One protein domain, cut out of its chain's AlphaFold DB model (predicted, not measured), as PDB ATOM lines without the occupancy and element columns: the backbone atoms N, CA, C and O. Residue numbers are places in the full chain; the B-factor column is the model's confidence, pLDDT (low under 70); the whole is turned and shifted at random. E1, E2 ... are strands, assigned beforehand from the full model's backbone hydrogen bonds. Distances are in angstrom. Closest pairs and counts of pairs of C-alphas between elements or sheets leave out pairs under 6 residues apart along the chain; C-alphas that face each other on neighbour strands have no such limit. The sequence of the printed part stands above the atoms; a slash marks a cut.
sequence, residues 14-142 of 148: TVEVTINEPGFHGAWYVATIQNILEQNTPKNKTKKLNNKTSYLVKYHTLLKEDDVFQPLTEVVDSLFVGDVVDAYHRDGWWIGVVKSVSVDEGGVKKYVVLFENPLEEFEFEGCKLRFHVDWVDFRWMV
ATOM      1  N   THR A  14      36.557  11.163 -24.195       89.81
ATOM      2  CA  THR A  14      37.494  10.200 -23.610       89.81
ATOM      3  C   THR A  14      37.785   9.091 -24.617       89.81
ATOM      4  O   THR A  14      36.862   8.535 -25.210       89.81
ATOM      5  N   VAL A  15      39.061   8.776 -24.810       86.06
ATOM      6  CA  VAL A  15      39.552   7.766 -25.753       86.06
ATOM      7  C   VAL A  15      40.613   6.893 -25.096       86.06
ATOM      8  O   VAL A  15      41.251   7.304 -24.125       86.06
ATOM      9  N   GLU A  16      40.820   5.701 -25.640       87.44
ATOM     10  CA  GLU A  16      41.963   4.858 -25.305       87.44
ATOM     11  C   GLU A  16      43.023   5.008 -26.395       87.44
ATOM     12  O   GLU A  16      42.721   4.966 -27.589       87.44
ATOM     13  N   VAL A  17      44.267   5.207 -25.977       86.19
ATOM     14  CA  VAL A  17      45.406   5.419 -26.867       86.19
ATOM     15  C   VAL A  17      46.473   4.383 -26.550       86.19
ATOM     16  O   VAL A  17      46.732   4.088 -25.384       86.19
ATOM     17  N   THR A  18      47.094   3.834 -27.588       83.75
ATOM     18  CA  THR A  18      48.232   2.926 -27.456       83.75
ATOM     19  C   THR A  18      49.496   3.586 -27.995       83.75
ATOM     20  O   THR A  18      49.439   4.351 -28.960       83.75
ATOM     21  N   ILE A  19      50.631   3.298 -27.359       80.06
ATOM     22  CA  ILE A  19      51.934   3.872 -27.697       80.06
ATOM     23  C   ILE A  19      52.787   2.763 -28.308       80.06
ATOM     24  O   ILE A  19      53.093   1.761 -27.660       80.06
ATOM     25  N   ASN A  20      53.192   2.950 -29.564       73.06
ATOM     26  CA  ASN A  20      53.991   1.974 -30.305       73.06
ATOM     27  C   ASN A  20      55.502   2.159 -30.064       73.06
ATOM     28  O   ASN A  20      56.299   2.166 -31.002       73.06
ATOM     29  N   GLU A  21      55.894   2.346 -28.803       74.69
ATOM     30  CA  GLU A  21      57.289   2.502 -28.379       74.69
ATOM     31  C   GLU A  21      57.733   1.310 -27.520       74.69
ATOM     32  O   GLU A  21      56.922   0.738 -26.775       74.69
ATOM     33  N   PRO A  22      59.007   0.881 -27.612       74.50
ATOM     34  CA  PRO A  22      59.526  -0.199 -26.781       74.50
ATOM     35  C   PRO A  22      59.238   0.045 -25.292       74.50
ATOM     36  O   PRO A  22      59.564   1.096 -24.755       74.50
ATOM     37  N   GLY A  23      58.621  -0.935 -24.626       78.44
ATOM     38  CA  GLY A  23      58.218  -0.829 -23.216       78.44
ATOM     39  C   GLY A  23      56.754  -0.434 -22.980       78.44
ATOM     40  O   GLY A  23      56.246  -0.699 -21.897       78.44
ATOM     41  N   PHE A  24      56.055   0.091 -23.992       75.56
ATOM     42  CA  PHE A  24      54.637   0.487 -23.905       75.56
ATOM     43  C   PHE A  24      53.697  -0.374 -24.768       75.56
ATOM     44  O   PHE A  24      52.478  -0.197 -24.752       75.56
ATOM     45  N   HIS A  25      54.252  -1.340 -25.505       70.69
ATOM     46  CA  HIS A  25      53.491  -2.206 -26.401       70.69
ATOM     47  C   HIS A  25      52.416  -3.013 -25.656       70.69
ATOM     48  O   HIS A  25      52.693  -3.684 -24.661       70.69
ATOM     49  N   GLY A  26      51.187  -2.978 -26.179       67.94
ATOM     50  CA  GLY A  26      50.033  -3.699 -25.626       67.94
ATOM     51  C   GLY A  26      49.339  -3.017 -24.452       67.94
ATOM     52  O   GLY A  26      48.324  -3.522 -23.977       67.94
ATOM     53  N   ALA A  27      49.851  -1.875 -23.992       81.56
ATOM     54  CA  ALA A  27      49.154  -1.043 -23.028       81.56
ATOM     55  C   ALA A  27      48.214  -0.059 -23.739       81.56
ATOM     56  O   ALA A  27      48.502   0.450 -24.829       81.56
ATOM     57  N   TRP A  28      47.089   0.206 -23.083       85.62
ATOM     58  CA  TRP A  28      46.107   1.205 -23.479       85.62
ATOM     59  C   TRP A  28      45.969   2.218 -22.353       85.62
ATOM     60  O   TRP A  28      45.834   1.858 -21.182       85.62
ATOM     61  N   TYR A  29      46.013   3.491 -22.714       89.25
ATOM     62  CA  TYR A  29      45.991   4.602 -21.781       89.25
ATOM     63  C   TYR A  29      44.779   5.470 -22.059       89.25
ATOM     64  O   TYR A  29      44.526   5.880 -23.191       89.25
ATOM     65  N   VAL A  30      44.033   5.778 -21.003       92.06
ATOM     66  CA  VAL A  30      42.873   6.654 -21.111       92.06
ATOM     67  C   VAL A  30      43.362   8.088 -21.295       92.06
ATOM     68  O   VAL A  30      44.153   8.598 -20.493       92.06
ATOM     69  N   ALA A  31      42.836   8.783 -22.296       93.38
ATOM     70  CA  ALA A  31      43.137  10.177 -22.589       93.38
ATOM     71  C   ALA A  31      41.873  10.960 -22.965       93.38
ATOM     72  O   ALA A  31      40.833  10.387 -23.277       93.38
ATOM     73  N   THR A  32      41.956  12.286 -22.908       94.25
ATOM     74  CA  THR A  32      40.895  13.197 -23.351       94.25
ATOM     75  C   THR A  32      41.376  13.996 -24.552       94.25
ATOM     76  O   THR A  32      42.461  14.582 -24.510       94.25
ATOM     77  N   ILE A  33      40.559  14.074 -25.601       92.00
ATOM     78  CA  ILE A  33      40.863  14.887 -26.784       92.00
ATOM     79  C   ILE A  33      40.796  16.366 -26.414       92.00
ATOM     80  O   ILE A  33      39.741  16.887 -26.064       92.00
ATOM     81  N   GLN A  34      41.931  17.048 -26.513       92.94
ATOM     82  CA  GLN A  34      42.049  18.491 -26.323       92.94
ATOM     83  C   GLN A  34      41.787  19.253 -27.620       92.94
ATOM     84  O   GLN A  34      41.220  20.341 -27.590       92.94
ATOM     85  N   ASN A  35      42.221  18.703 -28.757       89.19
ATOM     86  CA  ASN A  35      42.043  19.337 -30.059       89.19
ATOM     87  C   ASN A  35      42.082  18.310 -31.200       89.19
ATOM     88  O   ASN A  35      42.735  17.273 -31.084       89.19
ATOM     89  N   ILE A  36      41.424  18.625 -32.313       86.94
ATOM     90  CA  ILE A  36      41.439  17.841 -33.549       86.94
ATOM     91  C   ILE A  36      42.265  18.619 -34.574       86.94
ATOM     92  O   ILE A  36      41.985  19.778 -34.869       86.94
ATOM     93  N   LEU A  37      43.313  17.987 -35.093       83.31
ATOM     94  CA  LEU A  37      44.252  18.574 -36.038       83.31
ATOM     95  C   LEU A  37      43.991  17.988 -37.425       83.31
ATOM     96  O   LEU A  37      44.257  16.813 -37.678       83.31
ATOM     97  N   GLU A  38      43.484  18.809 -38.339       75.31
ATOM     98  CA  GLU A  38      43.277  18.427 -39.736       75.31
ATOM     99  C   GLU A  38      44.440  18.930 -40.592       75.31
ATOM    100  O   GLU A  38      44.591  20.130 -40.829       75.31
ATOM    101  N   GLN A  39      45.288  18.016 -41.068       61.88
ATOM    102  CA  GLN A  39      46.332  18.360 -42.026       61.88
ATOM    103  C   GLN A  39      45.823  18.160 -43.453       61.88
ATOM    104  O   GLN A  39      45.782  17.043 -43.976       61.88
ATOM    105  N   ASN A  40      45.512  19.271 -44.117       52.16
ATOM    106  CA  ASN A  40      45.355  19.305 -45.566       52.16
ATOM    107  C   ASN A  40      46.749  19.308 -46.195       52.16
ATOM    108  O   ASN A  40      47.398  20.351 -46.265       52.16
ATOM    109  N   THR A  41      47.240  18.151 -46.648       48.44
ATOM    110  CA  THR A  41      48.452  18.131 -47.481       48.44
ATOM    111  C   THR A  41      48.065  18.354 -48.943       48.44
ATOM    112  O   THR A  41      47.457  17.469 -49.552       48.44
ATOM    113  N   PRO A  42      48.407  19.503 -49.562       39.75
ATOM    114  CA  PRO A  42      48.214  19.670 -50.992       39.75
ATOM    115  C   PRO A  42      49.166  18.718 -51.720       39.75
ATOM    116  O   PRO A  42      50.386  18.860 -51.642       39.75
ATOM    117  N   LYS A  43      48.627  17.730 -52.438       46.97
ATOM    118  CA  LYS A  43      49.403  16.959 -53.414       46.97
ATOM    119  C   LYS A  43      48.948  17.295 -54.822       46.97
ATOM    120  O   LYS A  43      47.763  17.456 -55.099       46.97
ATOM    121  N   ASN A  44      49.943  17.407 -55.697       47.28
ATOM    122  CA  ASN A  44      49.812  17.646 -57.125       47.28
ATOM    123  C   ASN A  44      48.664  16.835 -57.752       47.28
ATOM    124  O   ASN A  44      48.533  15.646 -57.477       47.28
ATOM    125  N   LYS A  45      47.891  17.541 -58.588       45.94
ATOM    126  CA  LYS A  45      46.674  17.280 -59.396       45.94
ATOM    127  C   LYS A  45      46.198  15.850 -59.762       45.94
ATOM    128  O   LYS A  45      45.249  15.753 -60.529       45.94
ATOM    129  N   THR A  46      46.763  14.748 -59.272       51.03
ATOM    130  CA  THR A  46      46.430  13.395 -59.763       51.03
ATOM    131  C   THR A  46      46.213  12.308 -58.705       51.03
ATOM    132  O   THR A  46      45.923  11.175 -59.084       51.03
ATOM    133  N   LYS A  47      46.277  12.585 -57.394       49.91
ATOM    134  CA  LYS A  47      45.934  11.580 -56.363       49.91
ATOM    135  C   LYS A  47      45.030  12.157 -55.272       49.91
ATOM    136  O   LYS A  47      45.227  13.291 -54.851       49.91
ATOM    137  N   LYS A  48      44.043  11.351 -54.851       46.44
ATOM    138  CA  LYS A  48      43.047  11.654 -53.807       46.44
ATOM    139  C   LYS A  48      43.710  12.291 -52.576       46.44
ATOM    140  O   LYS A  48      44.759  11.827 -52.129       46.44
ATOM    141  N   LEU A  49      43.077  13.340 -52.056       45.66
ATOM    142  CA  LEU A  49      43.472  14.045 -50.840       45.66
ATOM    143  C   LEU A  49      43.473  13.060 -49.658       45.66
ATOM    144  O   LEU A  49      42.450  12.455 -49.349       45.66
ATOM    145  N   ASN A  50      44.629  12.870 -49.028       50.81
ATOM    146  CA  ASN A  50      44.720  12.203 -47.733       50.81
ATOM    147  C   ASN A  50      44.532  13.291 -46.673       50.81
ATOM    148  O   ASN A  50      45.476  14.028 -46.384       50.81
ATOM    149  N   ASN A  51      43.324  13.391 -46.119       56.75
ATOM    150  CA  ASN A  51      43.101  14.166 -44.904       56.75
ATOM    151  C   ASN A  51      43.643  13.357 -43.727       56.75
ATOM    152  O   ASN A  51      42.961  12.488 -43.173       56.75
ATOM    153  N   LYS A  52      44.894  13.639 -43.358       67.12
ATOM    154  CA  LYS A  52      45.474  13.102 -42.134       67.12
ATOM    155  C   LYS A  52      44.835  13.865 -40.976       67.12
ATOM    156  O   LYS A  52      45.083  15.058 -40.814       67.12
ATOM    157  N   THR A  53      43.984  13.192 -40.208       74.38
ATOM    158  CA  THR A  53      43.482  13.749 -38.945       74.38
ATOM    159  C   THR A  53      44.306  13.160 -37.824       74.38
ATOM    160  O   THR A  53      44.434  11.934 -37.727       74.38
ATOM    161  N   SER A  54      44.830  14.041 -36.993       83.88
ATOM    162  CA  SER A  54      45.523  13.694 -35.764       83.88
ATOM    163  C   SER A  54      44.790  14.355 -34.597       83.88
ATOM    164  O   SER A  54      44.062  15.332 -34.776       83.88
ATOM    165  N   TYR A  55      44.953  13.826 -33.397       87.62
ATOM    166  CA  TYR A  55      44.283  14.291 -32.192       87.62
ATOM    167  C   TYR A  55      45.332  14.730 -31.188       87.62
ATOM    168  O   TYR A  55      46.245  13.972 -30.881       87.62
ATOM    169  N   LEU A  56      45.200  15.942 -30.657       91.56
ATOM    170  CA  LEU A  56      45.934  16.331 -29.464       91.56
ATOM    171  C   LEU A  56      45.213  15.708 -28.270       91.56
ATOM    172  O   LEU A  56      44.093  16.109 -27.953       91.56
ATOM    173  N   VAL A  57      45.832  14.730 -27.623       92.69
ATOM    174  CA  VAL A  57      45.261  14.011 -26.481       92.69
ATOM    175  C   VAL A  57      46.012  14.371 -25.212       92.69
ATOM    176  O   VAL A  57      47.223  14.546 -25.237       92.69
ATOM    177  N   LYS A  58      45.287  14.488 -24.100       95.56
ATOM    178  CA  LYS A  58      45.851  14.645 -22.758       95.56
ATOM    179  C   LYS A  58      45.563  13.389 -21.954       95.56
ATOM    180  O   LYS A  58      44.396  13.061 -21.737       95.56
ATOM    181  N   TYR A  59      46.606  12.705 -21.515       94.69
ATOM    182  CA  TYR A  59      46.487  11.485 -20.729       94.69
ATOM    183  C   TYR A  59      45.946  11.754 -19.327       94.69
ATOM    184  O   TYR A  59      46.095  12.849 -18.789       94.69
ATOM    185  N   HIS A  60      45.312  10.750 -18.723       94.00
ATOM    186  CA  HIS A  60      44.856  10.846 -17.332       94.00
ATOM    187  C   HIS A  60      45.937  10.425 -16.334       94.00
ATOM    188  O   HIS A  60      45.992  10.971 -15.236       94.00
ATOM    189  N   THR A  61      46.781   9.457 -16.704       90.75
ATOM    190  CA  THR A  61      47.755   8.827 -15.796       90.75
ATOM    191  C   THR A  61      49.206   8.951 -16.249       90.75
ATOM    192  O   THR A  61      50.096   8.862 -15.408       90.75
ATOM    193  N   LEU A  62      49.467   9.157 -17.545       90.19
ATOM    194  CA  LEU A  62      50.819   9.421 -18.039       90.19
ATOM    195  C   LEU A  62      51.189  10.876 -17.765       90.19
ATOM    196  O   LEU A  62      50.380  11.777 -17.993       90.19
ATOM    197  N   LEU A  63      52.407  11.089 -17.282       92.19
ATOM    198  CA  LEU A  63      52.947  12.382 -16.867       92.19
ATOM    199  C   LEU A  63      54.117  12.766 -17.776       92.19
ATOM    200  O   LEU A  63      54.711  11.898 -18.414       92.19
ATOM    201  N   LYS A  64      54.447  14.056 -17.847       89.62
ATOM    202  CA  LYS A  64      55.625  14.514 -18.595       89.62
ATOM    203  C   LYS A  64      56.908  14.100 -17.872       89.62
ATOM    204  O   LYS A  64      56.964  14.153 -16.646       89.62
ATOM    205  N   GLU A  65      57.950  13.772 -18.633       87.38
ATOM    206  CA  GLU A  65      59.273  13.458 -18.073       87.38
ATOM    207  C   GLU A  65      59.874  14.660 -17.328       87.38
ATOM    208  O   GLU A  65      60.357  14.517 -16.206       87.38
ATOM    209  N   ASP A  66      59.755  15.856 -17.912       90.94
ATOM    210  CA  ASP A  66      60.310  17.097 -17.353       90.94
ATOM    211  C   ASP A  66      59.431  17.734 -16.257       90.94
ATOM    212  O   ASP A  66      59.860  18.665 -15.576       90.94
ATOM    213  N   ASP A  67      58.187  17.267 -16.091       91.75
ATOM    214  CA  ASP A  67      57.251  17.761 -15.073       91.75
ATOM    215  C   ASP A  67      56.228  16.681 -14.691       91.75
ATOM    216  O   ASP A  67      55.144  16.566 -15.272       91.75
ATOM    217  N   VAL A  68      56.565  15.917 -13.652       87.75
ATOM    218  CA  VAL A  68      55.741  14.818 -13.131       87.75
ATOM    219  C   VAL A  68      54.422  15.271 -12.488       87.75
ATOM    220  O   VAL A  68      53.611  14.435 -12.108       87.75
ATOM    221  N   PHE A  69      54.164  16.573 -12.344       89.62
ATOM    222  CA  PHE A  69      52.866  17.069 -11.871       89.62
ATOM    223  C   PHE A  69      51.904  17.384 -13.017       89.62
ATOM    224  O   PHE A  69      50.722  17.652 -12.781       89.62
ATOM    225  N   GLN A  70      52.381  17.336 -14.261       91.94
ATOM    226  CA  GLN A  70      51.569  17.593 -15.437       91.94
ATOM    227  C   GLN A  70      51.317  16.318 -16.235       91.94
ATOM    228  O   GLN A  70      52.266  15.625 -16.608       91.94
ATOM    229  N   PRO A  71      50.052  16.043 -16.598       93.69
ATOM    230  CA  PRO A  71      49.761  14.971 -17.528       93.69
ATOM    231  C   PRO A  71      50.424  15.193 -18.888       93.69
ATOM    232  O   PRO A  71      50.509  16.326 -19.380       93.69
ATOM    233  N   LEU A  72      50.868  14.095 -19.489       93.12
ATOM    234  CA  LEU A  72      51.409  14.057 -20.834       93.12
ATOM    235  C   LEU A  72      50.320  14.475 -21.829       93.12
ATOM    236  O   LEU A  72      49.169  14.035 -21.746       93.12
ATOM    237  N   THR A  73      50.706  15.319 -22.780       93.06
ATOM    238  CA  THR A  73      49.864  15.711 -23.907       93.06
ATOM    239  C   THR A  73      50.649  15.472 -25.183       93.06
ATOM    240  O   THR A  73      51.759  15.987 -25.307       93.06
ATOM    241  N   GLU A  74      50.077  14.745 -26.135       89.81
ATOM    242  CA  GLU A  74      50.748  14.434 -27.396       89.81
ATOM    243  C   GLU A  74      49.779  14.409 -28.579       89.81
ATOM    244  O   GLU A  74      48.559  14.435 -28.411       89.81
ATOM    245  N   VAL A  75      50.336  14.395 -29.790       87.00
ATOM    246  CA  VAL A  75      49.566  14.288 -31.028       87.00
ATOM    247  C   VAL A  75      49.566  12.837 -31.484       87.00
ATOM    248  O   VAL A  75      50.619  12.290 -31.794       87.00
ATOM    249  N   VAL A  76      48.379  12.246 -31.579       84.75
ATOM    250  CA  VAL A  76      48.185  10.854 -32.000       84.75
ATOM    251  C   VAL A  76      47.449  10.802 -33.321       84.75
ATOM    252  O   VAL A  76      46.577  11.625 -33.599       84.75
ATOM    253  N   ASP A  77      47.796   9.845 -34.167       78.00
ATOM    254  CA  ASP A  77      47.165   9.718 -35.471       78.00
ATOM    255  C   ASP A  77      45.877   8.880 -35.418       78.00
ATOM    256  O   ASP A  77      45.721   7.989 -34.586       78.00
ATOM    257  N   SER A  78      44.952   9.161 -36.341       78.38
ATOM    258  CA  SER A  78      43.798   8.286 -36.603       78.38
ATOM    259  C   SER A  78      44.195   7.002 -37.345       78.38
ATOM    260  O   SER A  78      45.286   6.904 -37.901       78.38
ATOM    261  N   LEU A  79      43.278   6.030 -37.388       81.88
ATOM    262  CA  LEU A  79      43.405   4.834 -38.224       81.88
ATOM    263  C   LEU A  79      43.515   5.207 -39.714       81.88
ATOM    264  O   LEU A  79      42.844   6.122 -40.202       81.88
ATOM    265  N   PHE A  80      44.322   4.452 -40.451       82.31
ATOM    266  CA  PHE A  80      44.521   4.588 -41.890       82.31
ATOM    267  C   PHE A  80      44.272   3.276 -42.621       82.31
ATOM    268  O   PHE A  80      44.250   2.192 -42.046       82.31
ATOM    269  N   VAL A  81      44.152   3.387 -43.942       86.94
ATOM    270  CA  VAL A  81      44.103   2.229 -44.834       86.94
ATOM    271  C   VAL A  81      45.311   1.314 -44.601       86.94
ATOM    272  O   VAL A  81      46.451   1.780 -44.518       86.94
ATOM    273  N   GLY A  82      45.032   0.018 -44.511       86.75
ATOM    274  CA  GLY A  82      45.982  -1.056 -44.253       86.75
ATOM    275  C   GLY A  82      46.203  -1.374 -42.775       86.75
ATOM    276  O   GLY A  82      46.839  -2.384 -42.483       86.75
ATOM    277  N   ASP A  83      45.688  -0.564 -41.843       89.88
ATOM    278  CA  ASP A  83      45.779  -0.886 -40.416       89.88
ATOM    279  C   ASP A  83      44.965  -2.140 -40.093       89.88
ATOM    280  O   ASP A  83      43.810  -2.276 -40.510       89.88
ATOM    281  N   VAL A  84      45.586  -3.057 -39.347       92.06
ATOM    282  CA  VAL A  84      44.912  -4.235 -38.799       92.06
ATOM    283  C   VAL A  84      44.213  -3.814 -37.514       92.06
ATOM    284  O   VAL A  84      44.825  -3.234 -36.613       92.06
ATOM    285  N   VAL A  85      42.915  -4.071 -37.450       92.62
ATOM    286  CA  VAL A  85      42.040  -3.609 -36.374       92.62
ATOM    287  C   VAL A  85      41.207  -4.756 -35.833       92.62
ATOM    288  O   VAL A  85      40.862  -5.680 -36.565       92.62
ATOM    289  N   ASP A  86      40.834  -4.654 -34.566       93.62
ATOM    290  CA  ASP A  86      39.682  -5.371 -34.048       93.62
ATOM    291  C   ASP A  86      38.449  -4.479 -34.211       93.62
ATOM    292  O   ASP A  86      38.407  -3.353 -33.706       93.62
ATOM    293  N   ALA A  87      37.427  -4.992 -34.883       94.38
ATOM    294  CA  ALA A  87      36.142  -4.335 -35.049       94.38
ATOM    295  C   ALA A  87      35.089  -4.973 -34.138       94.38
ATOM    296  O   ALA A  87      34.901  -6.192 -34.142       94.38
ATOM    297  N   TYR A  88      34.378  -4.152 -33.367       93.38
ATOM    298  CA  TYR A  88      33.298  -4.626 -32.510       93.38
ATOM    299  C   TYR A  88      32.039  -4.900 -33.342       93.38
ATOM    300  O   TYR A  88      31.327  -3.977 -33.749       93.38
ATOM    301  N   HIS A  89      31.751  -6.177 -33.584       91.75
ATOM    302  CA  HIS A  89      30.627  -6.645 -34.389       91.75
ATOM    303  C   HIS A  89      30.021  -7.915 -33.772       91.75
ATOM    304  O   HIS A  89      30.748  -8.774 -33.286       91.75
ATOM    305  N   ARG A  90      28.683  -8.047 -33.780       89.81
ATOM    306  CA  ARG A  90      27.956  -9.214 -33.220       89.81
ATOM    307  C   ARG A  90      28.458  -9.634 -31.827       89.81
ATOM    308  O   ARG A  90      28.814 -10.788 -31.615       89.81
ATOM    309  N   ASP A  91      28.524  -8.668 -30.911       92.06
ATOM    310  CA  ASP A  91      28.922  -8.856 -29.506       92.06
ATOM    311  C   ASP A  91      30.342  -9.413 -29.286       92.06
ATOM    312  O   ASP A  91      30.661  -9.934 -28.218       92.06
ATOM    313  N   GLY A  92      31.222  -9.265 -30.281       92.81
ATOM    314  CA  GLY A  92      32.623  -9.667 -30.207       92.81
ATOM    315  C   GLY A  92      33.556  -8.715 -30.950       92.81
ATOM    316  O   GLY A  92      33.120  -7.847 -31.705       92.81
ATOM    317  N   TRP A  93      34.857  -8.889 -30.726       94.06
ATOM    318  CA  TRP A  93      35.927  -8.186 -31.434       94.06
ATOM    319  C   TRP A  93      36.476  -9.089 -32.539       94.06
ATOM    320  O   TRP A  93      36.958 -10.184 -32.255       94.06
ATOM    321  N   TRP A  94      36.377  -8.637 -33.787       94.75
ATOM    322  CA  TRP A  94      36.753  -9.405 -34.973       94.75
ATOM    323  C   TRP A  94      37.918  -8.744 -35.693       94.75
ATOM    324  O   TRP A  94      37.880  -7.544 -35.959       94.75
ATOM    325  N   ILE A  95      38.925  -9.539 -36.041       94.75
ATOM    326  CA  ILE A  95      40.121  -9.060 -36.735       94.75
ATOM    327  C   ILE A  95      39.759  -8.722 -38.182       94.75
ATOM    328  O   ILE A  95      39.198  -9.550 -38.902       94.75
ATOM    329  N   GLY A  96      40.119  -7.521 -38.616       94.69
ATOM    330  CA  GLY A  96      39.947  -7.062 -39.987       94.69
ATOM    331  C   GLY A  96      41.009  -6.047 -40.393       94.69
ATOM    332  O   GLY A  96      41.900  -5.694 -39.621       94.69
ATOM    333  N   VAL A  97      40.919  -5.575 -41.635       94.69
ATOM    334  CA  VAL A  97      41.844  -4.586 -42.202       94.69
ATOM    335  C   VAL A  97      41.065  -3.371 -42.673       94.69
ATOM    336  O   VAL A  97      40.083  -3.506 -43.404       94.69
ATOM    337  N   VAL A  98      41.508  -2.170 -42.300       93.56
ATOM    338  CA  VAL A  98      40.915  -0.927 -42.809       93.56
ATOM    339  C   VAL A  98      41.183  -0.828 -44.311       93.56
ATOM    340  O   VAL A  98      42.309  -0.593 -44.743       93.56
ATOM    341  N   LYS A  99      40.142  -0.981 -45.128       93.06
ATOM    342  CA  LYS A  99      40.219  -0.935 -46.593       93.06
ATOM    343  C   LYS A  99      40.069   0.482 -47.137       93.06
ATOM    344  O   LYS A  99      40.709   0.855 -48.118       93.06
ATOM    345  N   SER A 100      39.216   1.293 -46.514       89.69
ATOM    346  CA  SER A 100      39.047   2.695 -46.893       89.69
ATOM    347  C   SER A 100      38.609   3.549 -45.712       89.69
ATOM    348  O   SER A 100      38.014   3.049 -44.759       89.69
ATOM    349  N   VAL A 101      38.923   4.840 -45.795       88.12
ATOM    350  CA  VAL A 101      38.524   5.854 -44.820       88.12
ATOM    351  C   VAL A 101      37.823   6.975 -45.577       88.12
ATOM    352  O   VAL A 101      38.361   7.486 -46.563       88.12
ATOM    353  N   SER A 102      36.633   7.347 -45.124       85.25
ATOM    354  CA  SER A 102      35.835   8.447 -45.662       85.25
ATOM    355  C   SER A 102      35.352   9.353 -44.531       85.25
ATOM    356  O   SER A 102      35.462   9.024 -43.349       85.25
ATOM    357  N   VAL A 103      34.860  10.530 -44.902       80.81
ATOM    358  CA  VAL A 103      34.195  11.467 -43.996       80.81
ATOM    359  C   VAL A 103      32.794  11.679 -44.554       80.81
ATOM    360  O   VAL A 103      32.663  11.936 -45.752       80.81
ATOM    361  N   ASP A 104      31.768  11.502 -43.725       78.69
ATOM    362  CA  ASP A 104      30.381  11.736 -44.132       78.69
ATOM    363  C   ASP A 104      30.026  13.236 -44.167       78.69
ATOM    364  O   ASP A 104      30.838  14.100 -43.829       78.69
ATOM    365  N   GLU A 105      28.802  13.565 -44.593       76.94
ATOM    366  CA  GLU A 105      28.315  14.954 -44.672       76.94
ATOM    367  C   GLU A 105      28.314  15.672 -43.309       76.94
ATOM    368  O   GLU A 105      28.365  16.901 -43.258       76.94
ATOM    369  N   GLY A 106      28.288  14.914 -42.207       76.44
ATOM    370  CA  GLY A 106      28.353  15.418 -40.837       76.44
ATOM    371  C   GLY A 106      29.777  15.603 -40.303       76.44
ATOM    372  O   GLY A 106      29.937  15.973 -39.141       76.44
ATOM    373  N   GLY A 107      30.809  15.347 -41.113       70.44
ATOM    374  CA  GLY A 107      32.206  15.446 -40.690       70.44
ATOM    375  C   GLY A 107      32.700  14.236 -39.890       70.44
ATOM    376  O   GLY A 107      33.796  14.277 -39.327       70.44
ATOM    377  N   VAL A 108      31.929  13.147 -39.818       75.38
ATOM    378  CA  VAL A 108      32.291  11.958 -39.042       75.38
ATOM    379  C   VAL A 108      33.104  11.005 -39.908       75.38
ATOM    380  O   VAL A 108      32.718  10.659 -41.025       75.38
ATOM    381  N   LYS A 109      34.241  10.541 -39.379       81.00
ATOM    382  CA  LYS A 109      35.042   9.513 -40.047       81.00
ATOM    383  C   LYS A 109      34.339   8.162 -40.030       81.00
ATOM    384  O   LYS A 109      33.986   7.653 -38.962       81.00
ATOM    385  N   LYS A 110      34.247   7.558 -41.208       88.25
ATOM    386  CA  LYS A 110      33.776   6.194 -41.427       88.25
ATOM    387  C   LYS A 110      34.917   5.347 -41.975       88.25
ATOM    388  O   LYS A 110      35.735   5.804 -42.776       88.25
ATOM    389  N   TYR A 111      34.977   4.112 -41.505       91.25
ATOM    390  CA  TYR A 111      36.025   3.156 -41.826       91.25
ATOM    391  C   TYR A 111      35.380   1.916 -42.421       91.25
ATOM    392  O   TYR A 111      34.578   1.263 -41.760       91.25
ATOM    393  N   VAL A 112      35.740   1.568 -43.652       94.56
ATOM    394  CA  VAL A 112      35.349   0.280 -44.229       94.56
ATOM    395  C   VAL A 112      36.402  -0.741 -43.834       94.56
ATOM    396  O   VAL A 112      37.570  -0.579 -44.193       94.56
ATOM    397  N   VAL A 113      35.993  -1.772 -43.102       95.69
ATOM    398  CA  VAL A 113      36.861  -2.861 -42.648       95.69
ATOM    399  C   VAL A 113      36.539  -4.123 -43.438       95.69
ATOM    400  O   VAL A 113      35.377  -4.511 -43.540       95.69
ATOM    401  N   LEU A 114      37.582  -4.739 -43.992       95.81
ATOM    402  CA  LEU A 114      37.542  -6.021 -44.682       95.81
ATOM    403  C   LEU A 114      37.841  -7.149 -43.688       95.81
ATOM    404  O   LEU A 114      38.894  -7.146 -43.047       95.81
ATOM    405  N   PHE A 115      36.942  -8.121 -43.606       94.31
ATOM    406  CA  PHE A 115      37.141  -9.389 -42.908       94.31
ATOM    407  C   PHE A 115      37.540 -10.451 -43.928       94.31
ATOM    408  O   PHE A 115      36.991 -10.481 -45.023       94.31
ATOM    409  N   GLU A 116      38.517 -11.300 -43.604       87.81
ATOM    410  CA  GLU A 116      39.049 -12.295 -44.551       87.81
ATOM    411  C   GLU A 116      38.260 -13.622 -44.537       87.81
ATOM    412  O   GLU A 116      38.376 -14.398 -45.482       87.81
ATOM    413  N   ASN A 117      37.444 -13.898 -43.506       82.88
ATOM    414  CA  ASN A 117      36.744 -15.180 -43.329       82.88
ATOM    415  C   ASN A 117      35.345 -15.026 -42.686       82.88
ATOM    416  O   ASN A 117      35.245 -15.035 -41.457       82.88
ATOM    417  N   PRO A 118      34.254 -14.967 -43.475       88.00
ATOM    418  CA  PRO A 118      34.216 -14.848 -44.937       88.00
ATOM    419  C   PRO A 118      34.724 -13.483 -45.425       88.00
ATOM    420  O   PRO A 118      34.859 -12.553 -44.632       88.00
ATOM    421  N   LEU A 119      34.991 -13.375 -46.734       91.75
ATOM    422  CA  LEU A 119      35.390 -12.115 -47.358       91.75
ATOM    423  C   LEU A 119      34.206 -11.139 -47.387       91.75
ATOM    424  O   LEU A 119      33.383 -11.180 -48.300       91.75
ATOM    425  N   GLU A 120      34.120 -10.282 -46.375       93.94
ATOM    426  CA  GLU A 120      33.020  -9.334 -46.181       93.94
ATOM    427  C   GLU A 120      33.545  -7.953 -45.779       93.94
ATOM    428  O   GLU A 120      34.582  -7.822 -45.132       93.94
ATOM    429  N   GLU A 121      32.808  -6.907 -46.155       95.00
ATOM    430  CA  GLU A 121      33.139  -5.517 -45.840       95.00
ATOM    431  C   GLU A 121      31.998  -4.867 -45.074       95.00
ATOM    432  O   GLU A 121      30.842  -4.925 -45.494       95.00
ATOM    433  N   PHE A 122      32.339  -4.199 -43.976       94.69
ATOM    434  CA  PHE A 122      31.380  -3.435 -43.190       94.69
ATOM    435  C   PHE A 122      31.935  -2.055 -42.862       94.69
ATOM    436  O   PHE A 122      33.143  -1.868 -42.691       94.69
ATOM    437  N   GLU A 123      31.035  -1.082 -42.779       95.06
ATOM    438  CA  GLU A 123      31.360   0.273 -42.353       95.06
ATOM    439  C   GLU A 123      31.254   0.393 -40.829       95.06
ATOM    440  O   GLU A 123      30.271  -0.034 -40.220       95.06
ATOM    441  N   PHE A 124      32.263   1.010 -40.219       91.38
ATOM    442  CA  PHE A 124      32.349   1.260 -38.789       91.38
ATOM    443  C   PHE A 124      32.664   2.725 -38.495       91.38
ATOM    444  O   PHE A 124      33.358   3.418 -39.241       91.38
ATOM    445  N   GLU A 125      32.193   3.176 -37.339       86.81
ATOM    446  CA  GLU A 125      32.700   4.380 -36.687       86.81
ATOM    447  C   GLU A 125      34.010   4.064 -35.963       86.81
ATOM    448  O   GLU A 125      34.215   2.943 -35.495       86.81
ATOM    449  N   GLY A 126      34.878   5.067 -35.804       82.06
ATOM    450  CA  GLY A 126      36.164   4.885 -35.120       82.06
ATOM    451  C   GLY A 126      36.034   4.333 -33.695       82.06
ATOM    452  O   GLY A 126      36.873   3.552 -33.275       82.06
ATOM    453  N   CYS A 127      34.950   4.651 -32.978       81.31
ATOM    454  CA  CYS A 127      34.688   4.150 -31.622       81.31
ATOM    455  C   CYS A 127      34.358   2.644 -31.552       81.31
ATOM    456  O   CYS A 127      34.308   2.074 -30.465       81.31
ATOM    457  N   LYS A 128      34.110   1.995 -32.697       89.19
ATOM    458  CA  LYS A 128      33.909   0.542 -32.810       89.19
ATOM    459  C   LYS A 128      35.162  -0.186 -33.282       89.19
ATOM    460  O   LYS A 128      35.100  -1.397 -33.478       89.19
ATOM    461  N   LEU A 129      36.267   0.531 -33.466       89.31
ATOM    462  CA  LEU A 129      37.540  -0.011 -33.910       89.31
ATOM    463  C   LEU A 129      38.608   0.217 -32.846       89.31
ATOM    464  O   LEU A 129      38.652   1.260 -32.198       89.31
ATOM    465  N   ARG A 130      39.513  -0.744 -32.722       88.12
ATOM    466  CA  ARG A 130      40.772  -0.594 -31.992       88.12
ATOM    467  C   ARG A 130      41.888  -1.242 -32.799       88.12
ATOM    468  O   ARG A 130      41.622  -2.135 -33.598       88.12
ATOM    469  N   PHE A 131      43.127  -0.811 -32.606       85.50
ATOM    470  CA  PHE A 131      44.273  -1.501 -33.192       85.50
ATOM    471  C   PHE A 131      44.308  -2.961 -32.741       85.50
ATOM    472  O   PHE A 131      44.133  -3.252 -31.556       85.50
ATOM    473  N   HIS A 132      44.528  -3.864 -33.695       89.94
ATOM    474  CA  HIS A 132      44.757  -5.265 -33.390       89.94
ATOM    475  C   HIS A 132      46.158  -5.438 -32.799       89.94
ATOM    476  O   HIS A 132      47.115  -4.810 -33.260       89.94
ATOM    477  N   VAL A 133      46.277  -6.301 -31.795       86.25
ATOM    478  CA  VAL A 133      47.556  -6.698 -31.206       86.25
ATOM    479  C   VAL A 133      47.590  -8.207 -31.020       86.25
ATOM    480  O   VAL A 133      46.646  -8.798 -30.494       86.25
ATOM    481  N   ASP A 134      48.702  -8.815 -31.410       84.50
ATOM    482  CA  ASP A 134      48.965 -10.235 -31.216       84.50
ATOM    483  C   ASP A 134      49.770 -10.460 -29.936       84.50
ATOM    484  O   ASP A 134      50.673  -9.687 -29.614       84.50
ATOM    485  N   TRP A 135      49.490 -11.551 -29.225       83.88
ATOM    486  CA  TRP A 135      50.343 -12.028 -28.136       83.88
ATOM    487  C   TRP A 135      51.318 -13.079 -28.670       83.88
ATOM    488  O   TRP A 135      50.941 -14.230 -28.897       83.88
ATOM    489  N   VAL A 136      52.578 -12.687 -28.870       85.50
ATOM    490  CA  VAL A 136      53.647 -13.528 -29.434       85.50
ATOM    491  C   VAL A 136      54.862 -13.465 -28.518       85.50
ATOM    492  O   VAL A 136      55.248 -12.389 -28.070       85.50
ATOM    493  N   ASP A 137      55.466 -14.614 -28.208       87.06
ATOM    494  CA  ASP A 137      56.690 -14.707 -27.395       87.06
ATOM    495  C   ASP A 137      56.636 -13.896 -26.085       87.06
ATOM    496  O   ASP A 137      57.588 -13.215 -25.695       87.06
ATOM    497  N   PHE A 138      55.497 -13.993 -25.389       83.88
ATOM    498  CA  PHE A 138      55.214 -13.305 -24.122       83.88
ATOM    499  C   PHE A 138      55.161 -11.774 -24.218       83.88
ATOM    500  O   PHE A 138      55.406 -11.081 -23.226       83.88
ATOM    501  N   ARG A 139      54.873 -11.228 -25.404       77.88
ATOM    502  CA  ARG A 139      54.772  -9.786 -25.646       77.88
ATOM    503  C   ARG A 139      53.602  -9.477 -26.572       77.88
ATOM    504  O   ARG A 139      53.239 -10.283 -27.423       77.88
ATOM    505  N   TRP A 140      53.037  -8.284 -26.421       78.62
ATOM    506  CA  TRP A 140      52.054  -7.746 -27.357       78.62
ATOM    507  C   TRP A 140      52.758  -7.108 -28.553       78.62
ATOM    508  O   TRP A 140      53.700  -6.335 -28.371       78.62
ATOM    509  N   MET A 141      52.303  -7.404 -29.765       77.31
ATOM    510  CA  MET A 141      52.880  -6.895 -31.008       77.31
ATOM    511  C   MET A 141      51.792  -6.306 -31.903       77.31
ATOM    512  O   MET A 141      50.749  -6.925 -32.098       77.31
ATOM    513  N   VAL A 142      52.045  -5.124 -32.470       80.25
ATOM    514  CA  VAL A 142      51.184  -4.544 -33.510       80.25
ATOM    515  C   VAL A 142      51.570  -5.177 -34.851       80.25
ATOM    516  O   VAL A 142      52.740  -5.083 -35.242       80.25
TER     517      VAL A 142
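What this domain is: This is residues 14 to 142 of the 148 residues of the protein "Putative agenet-like domain, Agenet domain, plant type" of Helianthus annuus (UniProt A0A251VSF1). Two strongly twisted antiparallel sheets make two lobes, one of E1 to E4 and one of E5 to E9, the second folded back on itself with E6 as its hinge. The small hairpin of E10 and E11 follows E9, and residues 43 to 48, between E2 and E3, stick out. The printed part has 129 residues with eleven named strands, E1 to E11 in order along it, and no named helix; the class is all strand. The sheets run E1 - E2 - E3 - E4, E8 - E7 - E6 - E5 - E9 and E10 - E11. The whole is only just compact, close to loose, with a radius of gyration of the C-alphas of 16.4 A and spans of 47 by 41 by 26 A.

How they stand to each other: E1, residues 14 to 17, E2, residues 29 to 40, E3, residues 51 to 63, and E4, residues 71 to 77, form a meander, each strand the antiparallel neighbour of the one before. E1 and E2 are a hairpin, with N 15 and O 31 2.8 A apart. Within hydrogen-bond range are N 37 and O 54 across E2 and E3, 2.8 A apart, and N 55 and O 76 across E3 and E4, 2.7 A apart. E2 bends by 76 degrees at residue 32 and E3 by 89 degrees at residue 60. E5, residues 84 to 89, E6, residues 92 to 103, E7, residues 109 to 116, and E8, residues 119 to 125, form a second meander. N 87 and O 94 across E5 and E6, like N 114 and O 97 across E7 and E6, are 2.8 A apart; N 113 and O 122 across E7 and E8 are 2.9 A apart. E9, residues 129 to 131, is the antiparallel neighbour of E5, with N 86 and O 130 2.8 A apart. In this folded sheet, bent back into two leaves, E8 and E7 face E5 and E9; the closest C-alphas of E5 and E8, Ala 87 and Phe 124, are 7.7 A apart. E6 bends by 87 degrees at residue 95. E9 runs on into E10, residues 134 to 136, at 25 degrees. E10 and E11, residues 139 to 141, are a hairpin, with N 141 and O 134 2.8 A apart. E4 and E5 are apart.

Where its parts are: E1 begins at C-alpha 14, (37.494, 10.200, -23.610). E2 measures 28.0 A from first to last C-alpha, E3 29.8 A, E6 25.3 A and E7 22.6 A. E5 begins at C-alpha 84, (44.912, -4.235, -38.799), and E11 ends at C-alpha 141, (52.880, -6.895, -31.008).

The domain as a whole: The two C-alphas farthest apart, those of Asp 67 and Pro 118, are 49.9 A apart. The printed part has no cut, and the link from E1 to E2 is long, with 11 residues. The mean pLDDT of the printed part is 83.2; residue 26 and residues 39 to 52 are under 70.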